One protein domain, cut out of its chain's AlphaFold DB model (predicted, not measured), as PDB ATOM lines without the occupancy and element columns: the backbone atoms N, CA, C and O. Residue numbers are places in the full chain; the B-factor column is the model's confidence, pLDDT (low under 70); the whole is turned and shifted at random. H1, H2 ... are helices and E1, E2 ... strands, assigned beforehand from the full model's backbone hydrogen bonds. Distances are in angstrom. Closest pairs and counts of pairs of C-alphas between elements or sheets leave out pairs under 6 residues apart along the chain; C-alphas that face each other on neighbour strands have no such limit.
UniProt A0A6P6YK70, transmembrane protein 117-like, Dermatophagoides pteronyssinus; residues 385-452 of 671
ATOM      1  N   PRO A 385       0.841 -31.904  52.216       88.31
ATOM      2  CA  PRO A 385       1.042 -32.170  50.788       88.31
ATOM      3  C   PRO A 385       0.429 -33.487  50.287       88.31
ATOM      4  O   PRO A 385      -0.279 -33.489  49.280       88.31
ATOM      5  N   SER A 386       0.591 -34.592  51.025       83.25
ATOM      6  CA  SER A 386       0.128 -35.906  50.549       83.25
ATOM      7  C   SER A 386      -1.390 -35.988  50.369       83.25
ATOM      8  O   SER A 386      -1.867 -36.729  49.516       83.25
ATOM      9  N   ASN A 387      -2.163 -35.209  51.136       83.81
ATOM     10  CA  ASN A 387      -3.626 -35.190  51.039       83.81
ATOM     11  C   ASN A 387      -4.116 -34.552  49.730       83.81
ATOM     12  O   ASN A 387      -5.279 -34.714  49.365       83.81
ATOM     13  N   TYR A 388      -3.238 -33.828  49.037       86.06
ATOM     14  CA  TYR A 388      -3.538 -33.087  47.817       86.06
ATOM     15  C   TYR A 388      -2.795 -33.645  46.597       86.06
ATOM     16  O   TYR A 388      -2.720 -32.969  45.574       86.06
ATOM     17  N   GLY A 389      -2.244 -34.862  46.681       83.81
ATOM     18  CA  GLY A 389      -1.441 -35.434  45.594       83.81
ATOM     19  C   GLY A 389      -0.131 -34.672  45.370       83.81
ATOM     20  O   GLY A 389       0.308 -34.507  44.235       83.81
ATOM     21  N   GLN A 390       0.457 -34.153  46.451       88.94
ATOM     22  CA  GLN A 390       1.692 -33.375  46.436       88.94
ATOM     23  C   GLN A 390       2.718 -33.983  47.395       88.94
ATOM     24  O   GLN A 390       2.372 -34.673  48.356       88.94
ATOM     25  N   TYR A 391       3.991 -33.697  47.159       88.62
ATOM     26  CA  TYR A 391       5.101 -34.135  48.003       88.62
ATOM     27  C   TYR A 391       6.129 -33.014  48.164       88.62
ATOM     28  O   TYR A 391       5.971 -31.930  47.606       88.62
ATOM     29  N   VAL A 392       7.148 -33.233  48.995       88.56
ATOM     30  CA  VAL A 392       8.113 -32.193  49.378       88.56
ATOM     31  C   VAL A 392       9.512 -32.590  48.942       88.56
ATOM     32  O   VAL A 392       9.948 -33.712  49.196       88.56
ATOM     33  N   GLU A 393      10.219 -31.657  48.310       86.75
ATOM     34  CA  GLU A 393      11.636 -31.798  47.988       86.75
ATOM     35  C   GLU A 393      12.492 -31.727  49.260       86.75
ATOM     36  O   GLU A 393      12.401 -30.768  50.026       86.75
ATOM     37  N   THR A 394      13.369 -32.713  49.459       83.56
ATOM     38  CA  THR A 394      14.158 -32.884  50.694       83.56
ATOM     39  C   THR A 394      15.177 -31.770  50.944       83.56
ATOM     40  O   THR A 394      15.502 -31.486  52.092       83.56
ATOM     41  N   ILE A 395      15.687 -31.128  49.888       81.62
ATOM     42  CA  ILE A 395      16.770 -30.134  49.988       81.62
ATOM     43  C   ILE A 395      16.220 -28.719  50.193       81.62
ATOM     44  O   ILE A 395      16.744 -27.945  50.994       81.62
ATOM     45  N   THR A 396      15.176 -28.349  49.449       82.31
ATOM     46  CA  THR A 396      14.666 -26.967  49.409       82.31
ATOM     47  C   THR A 396      13.350 -26.784  50.163       82.31
ATOM     48  O   THR A 396      12.883 -25.649  50.305       82.31
ATOM     49  N   ASN A 397      12.743 -27.883  50.629       87.06
ATOM     50  CA  ASN A 397      11.396 -27.941  51.194       87.06
ATOM     51  C   ASN A 397      10.314 -27.373  50.266       87.06
ATOM     52  O   ASN A 397       9.269 -26.920  50.739       87.06
ATOM     53  N   ARG A 398      10.558 -27.362  48.951       87.94
ATOM     54  CA  ARG A 398       9.575 -26.945  47.948       87.94
ATOM     55  C   ARG A 398       8.519 -28.018  47.743       87.94
ATOM     56  O   ARG A 398       8.815 -29.212  47.769       87.94
ATOM     57  N   VAL A 399       7.289 -27.574  47.532       88.62
ATOM     58  CA  VAL A 399       6.172 -28.458  47.209       88.62
ATOM     59  C   VAL A 399       6.248 -28.846  45.734       88.62
ATOM     60  O   VAL A 399       6.411 -27.992  44.868       88.62
ATOM     61  N   CYS A 400       6.104 -30.135  45.449       87.56
ATOM     62  CA  CYS A 400       6.007 -30.687  44.103       87.56
ATOM     63  C   CYS A 400       4.603 -31.268  43.902       87.56
ATOM     64  O   CYS A 400       4.107 -32.007  44.758       87.56
ATOM     65  N   SER A 401       3.957 -30.920  42.790       87.75
ATOM     66  CA  SER A 401       2.621 -31.399  42.431       87.75
ATOM     67  C   SER A 401       2.708 -32.470  41.356       87.75
ATOM     68  O   SER A 401       3.377 -32.278  40.339       87.75
ATOM     69  N   ILE A 402       2.013 -33.586  41.581       86.06
ATOM     70  CA  ILE A 402       1.954 -34.690  40.625       86.06
ATOM     71  C   ILE A 402       1.060 -34.275  39.457       86.06
ATOM     72  O   ILE A 402      -0.099 -33.900  39.649       86.06
ATOM     73  N   THR A 403       1.603 -34.343  38.245       82.75
ATOM     74  CA  THR A 403       0.898 -33.987  37.003       82.75
ATOM     75  C   THR A 403       0.266 -35.202  36.318       82.75
ATOM     76  O   THR A 403      -0.671 -35.052  35.535       82.75
ATOM     77  N   ASP A 404       0.727 -36.414  36.640       79.81
ATOM     78  CA  ASP A 404       0.218 -37.656  36.058       79.81
ATOM     79  C   ASP A 404      -1.117 -38.102  36.683       79.81
ATOM     80  O   ASP A 404      -1.208 -38.461  37.862       79.81
ATOM     81  N   GLN A 405      -2.156 -38.154  35.848       76.31
ATOM     82  CA  GLN A 405      -3.497 -38.585  36.237       76.31
ATOM     83  C   GLN A 405      -3.538 -40.058  36.672       76.31
ATOM     84  O   GLN A 405      -4.284 -40.395  37.590       76.31
ATOM     85  N   LYS A 406      -2.726 -40.941  36.069       75.94
ATOM     86  CA  LYS A 406      -2.717 -42.371  36.427       75.94
ATOM     87  C   LYS A 406      -2.199 -42.568  37.849       75.94
ATOM     88  O   LYS A 406      -2.808 -43.299  38.626       75.94
ATOM     89  N   SER A 407      -1.119 -41.870  38.201       71.69
ATOM     90  CA  SER A 407      -0.577 -41.830  39.564       71.69
ATOM     91  C   SER A 407      -1.620 -41.354  40.586       71.69
ATOM     92  O   SER A 407      -1.760 -41.940  41.661       71.69
ATOM     93  N   ILE A 408      -2.406 -40.329  40.243       75.69
ATOM     94  CA  ILE A 408      -3.466 -39.789  41.113       75.69
ATOM     95  C   ILE A 408      -4.633 -40.774  41.266       75.69
ATOM     96  O   ILE A 408      -5.182 -40.927  42.359       75.69
ATOM     97  N   ASP A 409      -5.012 -41.475  40.199       72.00
ATOM     98  CA  ASP A 409      -6.095 -42.462  40.232       72.00
ATOM     99  C   ASP A 409      -5.734 -43.696  41.079       72.00
ATOM    100  O   ASP A 409      -6.606 -44.277  41.732       72.00
ATOM    101  N   ILE A 410      -4.451 -44.069  41.128       70.06
ATOM    102  CA  ILE A 410      -3.934 -45.105  42.040       70.06
ATOM    103  C   ILE A 410      -4.064 -44.636  43.496       70.06
ATOM    104  O   ILE A 410      -4.559 -45.377  44.347       70.06
ATOM    105  N   LEU A 411      -3.722 -43.372  43.772       65.62
ATOM    106  CA  LEU A 411      -3.875 -42.743  45.090       65.62
ATOM    107  C   LEU A 411      -5.348 -42.734  45.540       65.62
ATOM    108  O   LEU A 411      -5.661 -43.020  46.696       65.62
ATOM    109  N   HIS A 412      -6.275 -42.491  44.608       65.25
ATOM    110  CA  HIS A 412      -7.715 -42.562  44.858       65.25
ATOM    111  C   HIS A 412      -8.230 -43.957  45.205       65.25
ATOM    112  O   HIS A 412      -9.212 -44.067  45.945       65.25
ATOM    113  N   ARG A 413      -7.608 -45.008  44.663       62.97
ATOM    114  CA  ARG A 413      -8.048 -46.391  44.863       62.97
ATOM    115  C   ARG A 413      -7.650 -46.943  46.235       62.97
ATOM    116  O   ARG A 413      -8.219 -47.936  46.670       62.97
ATOM    117  N   GLY A 414      -6.752 -46.256  46.948       57.84
ATOM    118  CA  GLY A 414      -6.265 -46.688  48.259       57.84
ATOM    119  C   GLY A 414      -5.341 -47.903  48.179       57.84
ATOM    120  O   GLY A 414      -5.048 -48.513  49.207       57.84
ATOM    121  N   ASP A 415      -4.869 -48.235  46.977       54.78
ATOM    122  CA  ASP A 415      -3.858 -49.258  46.755       54.78
ATOM    123  C   ASP A 415      -2.538 -48.683  47.281       54.78
ATOM    124  O   ASP A 415      -1.808 -48.003  46.563       54.78
ATOM    125  N   GLY A 416      -2.274 -48.873  48.579       52.62
ATOM    126  CA  GLY A 416      -1.126 -48.344  49.333       52.62
ATOM    127  C   GLY A 416       0.243 -48.876  48.888       52.62
ATOM    128  O   GLY A 416       1.130 -49.056  49.713       52.62
ATOM    129  N   LEU A 417       0.402 -49.170  47.599       48.69
ATOM    130  CA  LEU A 417       1.577 -49.780  46.999       48.69
ATOM    131  C   LEU A 417       2.666 -48.766  46.621       48.69
ATOM    132  O   LEU A 417       3.777 -49.184  46.308       48.69
ATOM    133  N   ILE A 418       2.379 -47.460  46.624       56.06
ATOM    134  CA  ILE A 418       3.352 -46.437  46.225       56.06
ATOM    135  C   ILE A 418       3.353 -45.305  47.252       56.06
ATOM    136  O   ILE A 418       2.400 -44.538  47.361       56.06
ATOM    137  N   ASP A 419       4.438 -45.214  48.021       62.00
ATOM    138  CA  ASP A 419       4.751 -44.038  48.827       62.00
ATOM    139  C   ASP A 419       5.341 -42.969  47.895       62.00
ATOM    140  O   ASP A 419       6.380 -43.179  47.268       62.00
ATOM    141  N   TRP A 420       4.659 -41.837  47.746       70.50
ATOM    142  CA  TRP A 420       4.969 -40.805  46.746       70.50
ATOM    143  C   TRP A 420       6.031 -39.811  47.231       70.50
ATOM    144  O   TRP A 420       6.009 -38.633  46.873       70.50
ATOM    145  N   SER A 421       6.950 -40.278  48.075       78.19
ATOM    146  CA  SER A 421       8.076 -39.497  48.568       78.19
ATOM    147  C   SER A 421       9.003 -39.075  47.420       78.19
ATOM    148  O   SER A 421       9.084 -39.721  46.369       78.19
ATOM    149  N   TYR A 422       9.739 -37.984  47.636       82.12
ATOM    150  CA  TYR A 422      10.712 -37.465  46.670       82.12
ATOM    151  C   TYR A 422      11.729 -38.532  46.225       82.12
ATOM    152  O   TYR A 422      12.103 -38.615  45.054       82.12
ATOM    153  N   GLU A 423      12.155 -39.399  47.144       81.56
ATOM    154  CA  GLU A 423      13.109 -40.477  46.862       81.56
ATOM    155  C   GLU A 423      12.535 -41.550  45.936       81.56
ATOM    156  O   GLU A 423      13.235 -42.059  45.062       81.56
ATOM    157  N   ASN A 424      11.250 -41.871  46.073       80.88
ATOM    158  CA  ASN A 424      10.613 -42.860  45.215       80.88
ATOM    159  C   ASN A 424      10.357 -42.296  43.815       80.88
ATOM    160  O   ASN A 424      10.677 -42.952  42.824       80.88
ATOM    161  N   ARG A 425       9.881 -41.048  43.703       82.81
ATOM    162  CA  ARG A 425       9.620 -40.418  42.392       82.81
ATOM    163  C   ARG A 425      10.883 -40.026  41.623       82.81
ATOM    164  O   ARG A 425      10.843 -39.942  40.398       82.81
ATOM    165  N   SER A 426      12.009 -39.841  42.310       82.12
ATOM    166  CA  SER A 426      13.315 -39.665  41.656       82.12
ATOM    167  C   SER A 426      13.904 -40.974  41.119       82.12
ATOM    168  O   SER A 426      14.676 -40.941  40.163       82.12
ATOM    169  N   ARG A 427      13.535 -42.127  41.695       82.81
ATOM    170  CA  ARG A 427      14.012 -43.456  41.264       82.81
ATOM    171  C   ARG A 427      13.104 -44.125  40.239       82.81
ATOM    172  O   ARG A 427      13.577 -44.920  39.433       82.81
ATOM    173  N   MET A 428      11.806 -43.840  40.286       79.81
ATOM    174  CA  MET A 428      10.834 -44.420  39.369       79.81
ATOM    175  C   MET A 428      10.898 -43.734  37.997       79.81
ATOM    176  O   MET A 428      10.879 -42.506  37.890       79.81
ATOM    177  N   ILE A 429      10.961 -44.552  36.949       79.75
ATOM    178  CA  ILE A 429      10.968 -44.127  35.547       79.75
ATOM    179  C   ILE A 429       9.600 -44.458  34.958       79.75
ATOM    180  O   ILE A 429       9.110 -45.576  35.149       79.75
ATOM    181  N   ASP A 430       8.985 -43.505  34.259       76.06
ATOM    182  CA  ASP A 430       7.760 -43.777  33.515       76.06
ATOM    183  C   ASP A 430       8.097 -44.666  32.302       76.06
ATOM    184  O   ASP A 430       8.890 -44.265  31.439       76.06
ATOM    185  N   PRO A 431       7.510 -45.874  32.194       76.81
ATOM    186  CA  PRO A 431       7.706 -46.740  31.037       76.81
ATOM    187  C   PRO A 431       7.240 -46.123  29.707       76.81
ATOM    188  O   PRO A 431       7.644 -46.620  28.656       76.81
ATOM    189  N   GLN A 432       6.398 -45.080  29.711       78.38
ATOM    190  CA  GLN A 432       5.905 -44.438  28.484       78.38
ATOM    191  C   GLN A 432       6.842 -43.350  27.950       78.38
ATOM    192  O   GLN A 432       7.048 -43.268  26.739       78.38
ATOM    193  N   THR A 433       7.416 -42.525  28.825       78.50
ATOM    194  CA  THR A 433       8.260 -41.383  28.430       78.50
ATOM    195  C   THR A 433       9.754 -41.645  28.612       78.50
ATOM    196  O   THR A 433      10.576 -40.882  28.097       78.50
ATOM    197  N   ASN A 434      10.116 -42.731  29.308       85.06
ATOM    198  CA  ASN A 434      11.484 -43.094  29.680       85.06
ATOM    199  C   ASN A 434      12.215 -41.978  30.452       85.06
ATOM    200  O   ASN A 434      13.443 -41.865  30.412       85.06
ATOM    201  N   ARG A 435      11.449 -41.121  31.136       82.38
ATOM    202  CA  ARG A 435      11.933 -40.070  32.032       82.38
ATOM    203  C   ARG A 435      11.558 -40.423  33.463       82.38
ATOM    204  O   ARG A 435      10.618 -41.169  33.719       82.38
ATOM    205  N   THR A 436      12.323 -39.906  34.414       82.31
ATOM    206  CA  THR A 436      11.975 -40.022  35.834       82.31
ATOM    207  C   THR A 436      10.746 -39.173  36.130       82.31
ATOM    208  O   THR A 436      10.698 -38.029  35.676       82.31
ATOM    209  N   TYR A 437       9.819 -39.667  36.952       80.12
ATOM    210  CA  TYR A 437       8.571 -38.956  37.274       80.12
ATOM    211  C   TYR A 437       8.788 -37.532  37.813       80.12
ATOM    212  O   TYR A 437       8.011 -36.629  37.522       80.12
ATOM    213  N   ILE A 438       9.889 -37.290  38.529       82.38
ATOM    214  CA  ILE A 438      10.245 -35.951  39.024       82.38
ATOM    215  C   ILE A 438      10.444 -34.900  37.916       82.38
ATOM    216  O   ILE A 438      10.237 -33.717  38.155       82.38
ATOM    217  N   GLN A 439      10.857 -35.306  36.710       80.19
ATOM    218  CA  GLN A 439      11.067 -34.382  35.586       80.19
ATOM    219  C   GLN A 439       9.750 -33.932  34.944       80.19
ATOM    220  O   GLN A 439       9.743 -32.961  34.189       80.19
ATOM    221  N   GLU A 440       8.663 -34.650  35.210       81.25
ATOM    222  CA  GLU A 440       7.326 -34.364  34.685       81.25
ATOM    223  C   GLU A 440       6.452 -33.626  35.704       81.25
ATOM    224  O   GLU A 440       5.502 -32.933  35.328       81.25
ATOM    225  N   ASP A 441       6.776 -33.760  36.988       84.75
ATOM    226  CA  ASP A 441       6.065 -33.104  38.076       84.75
ATOM    227  C   ASP A 441       6.340 -31.593  38.116       84.75
ATOM    228  O   ASP A 441       7.424 -31.103  37.789       84.75
ATOM    229  N   LEU A 442       5.343 -30.831  38.570       84.31
ATOM    230  CA  LEU A 442       5.442 -29.379  38.684       84.31
ATOM    231  C   LEU A 442       6.065 -28.994  40.030       84.31
ATOM    232  O   LEU A 442       5.487 -29.263  41.085       84.31
ATOM    233  N   ILE A 443       7.212 -28.315  40.001       82.69
ATOM    234  CA  ILE A 443       7.868 -27.776  41.200       82.69
ATOM    235  C   ILE A 443       7.328 -26.372  41.486       82.69
ATOM    236  O   ILE A 443       7.496 -25.464  40.675       82.69
ATOM    237  N   ILE A 444       6.739 -26.190  42.666       84.31
ATOM    238  CA  ILE A 444       6.136 -24.935  43.131       84.31
ATOM    239  C   ILE A 444       7.130 -24.221  44.063       84.31
ATOM    240  O   ILE A 444       7.857 -24.857  44.832       84.31
ATOM    241  N   TYR A 445       7.174 -22.885  44.042       82.75
ATOM    242  CA  TYR A 445       8.068 -22.114  44.926       82.75
ATOM    243  C   TYR A 445       7.615 -22.077  46.395       82.75
ATOM    244  O   TYR A 445       8.413 -21.737  47.278       82.75
ATOM    245  N   ALA A 446       6.364 -22.449  46.670       84.88
ATOM    246  CA  ALA A 446       5.818 -22.576  48.011       84.88
ATOM    247  C   ALA A 446       6.601 -23.614  48.827       84.88
ATOM    248  O   ALA A 446       6.887 -24.719  48.356       84.88
ATOM    249  N   ARG A 447       6.923 -23.270  50.080       88.31
ATOM    250  CA  ARG A 447       7.635 -24.172  50.993       88.31
ATOM    251  C   ARG A 447       6.702 -24.816  52.011       88.31
ATOM    252  O   ARG A 447       5.698 -24.215  52.413       88.31
ATOM    253  N   TYR A 448       7.070 -26.024  52.429       89.88
ATOM    254  CA  TYR A 448       6.415 -26.779  53.491       89.88
ATOM    255  C   TYR A 448       7.447 -27.270  54.510       89.88
ATOM    256  O   TYR A 448       8.269 -28.127  54.201       89.88
ATOM    257  N   PHE A 449       7.396 -26.739  55.732       88.12
ATOM    258  CA  PHE A 449       8.302 -27.124  56.823       88.12
ATOM    259  C   PHE A 449       7.701 -28.154  57.784       88.12
ATOM    260  O   PHE A 449       8.400 -28.669  58.655       88.12
ATOM    261  N   GLY A 450       6.413 -28.467  57.644       88.31
ATOM    262  CA  GLY A 450       5.744 -29.434  58.505       88.31
ATOM    263  C   GLY A 450       5.524 -28.921  59.921       88.31
ATOM    264  O   GLY A 450       5.554 -29.711  60.864       88.31
ATOM    265  N   TYR A 451       5.281 -27.614  60.093       88.44
ATOM    266  CA  TYR A 451       4.995 -27.070  61.422       88.44
ATOM    267  C   TYR A 451       3.828 -27.822  62.089       88.44
ATOM    268  O   TYR A 451       2.796 -28.050  61.446       88.44
ATOM    269  N   PRO A 452       3.933 -28.161  63.389       87.75
ATOM    270  CA  PRO A 452       2.818 -28.728  64.132       87.75
ATOM    271  C   PRO A 452       1.564 -27.860  64.011       87.75
ATOM    272  O   PRO A 452       1.639 -26.628  64.051       87.75
TER     273      PRO A 452
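AT A GLANCE: This is residues 385 to 452 of the 671 residues of the protein "transmembrane protein 117-like" of Dermatophagoides pteronyssinus (UniProt A0A6P6YK70). A small antiparallel sheet of three short strands has two short helices, H1 and H3, that only graze it, while the longest helix, H2, lies off the sheet. A long unnamed loop, residues 428 to 441, leads from H3 back to the last strand, and its Gln 432 and the last printed residue, Pro 452, make the two far ends. The printed part has 68 residues, with three named helices and three named strands in the order H1, E1, E2, H2, H3, E3, and the sheet's order is E1, E2, E3. The class is mixed, helices and strands, though under half of the residues are in named elements. The whole is compact, with a radius of gyration of the C-alphas of 11.9 A and spans of 35 by 25 by 16 A.

IN THESE COORDINATES: H1 is residues 385 to 388, beginning at C-alpha 385 (1.042, -32.170, 50.788). The strand E1 is residues 390 to 392, and E2 is residues 398 to 401. H2 is residues 405 to 413, 12.5 A from first to last C-alpha, with C-alpha 405 at (-3.497, -38.585, 36.237). H3 is residues 422 to 427, 8.7 A long. E3 is residues 442 to 447, 13.5 A long, ending at C-alpha 447 (7.635, -24.172, 50.993).

HOW THE PARTS SIT: E1 and E2 form a hairpin, antiparallel at 155 degrees, with N 391 and O 400 within hydrogen-bond range at 2.9 A. E2, the inner strand, is also antiparallel to E3, at 143 degrees, with N 401 and O 442 at 2.8 A and N 444 and O 399 at 2.9 A. H1 only grazes the sheet; its closest C-alphas to E1 are those of Pro 385 and Tyr 391, 5.3 A apart. H3 only grazes the sheet with residues 422 to 425; its closest C-alphas to E1 are those of Tyr 422 and Val 392, 6.5 A apart. H2 is not on the sheet, and it is apart from H1, H3, E1 and E3. In H2 and H3 every O i to N i+4 pair is within hydrogen-bond range, while H1 is too short for such a pair.

THE WHOLE: The C-alphas of Gln 432 and Pro 452, the two farthest apart, are 39.1 A from each other. The printed part has no cut. The link from H3 to E3, 14 residues, is long, and that from H2 to H3, 8 residues, is short. The model's confidence is low at residues 411 to 419, where pLDDT is under 70; the mean of the printed part is 79.4.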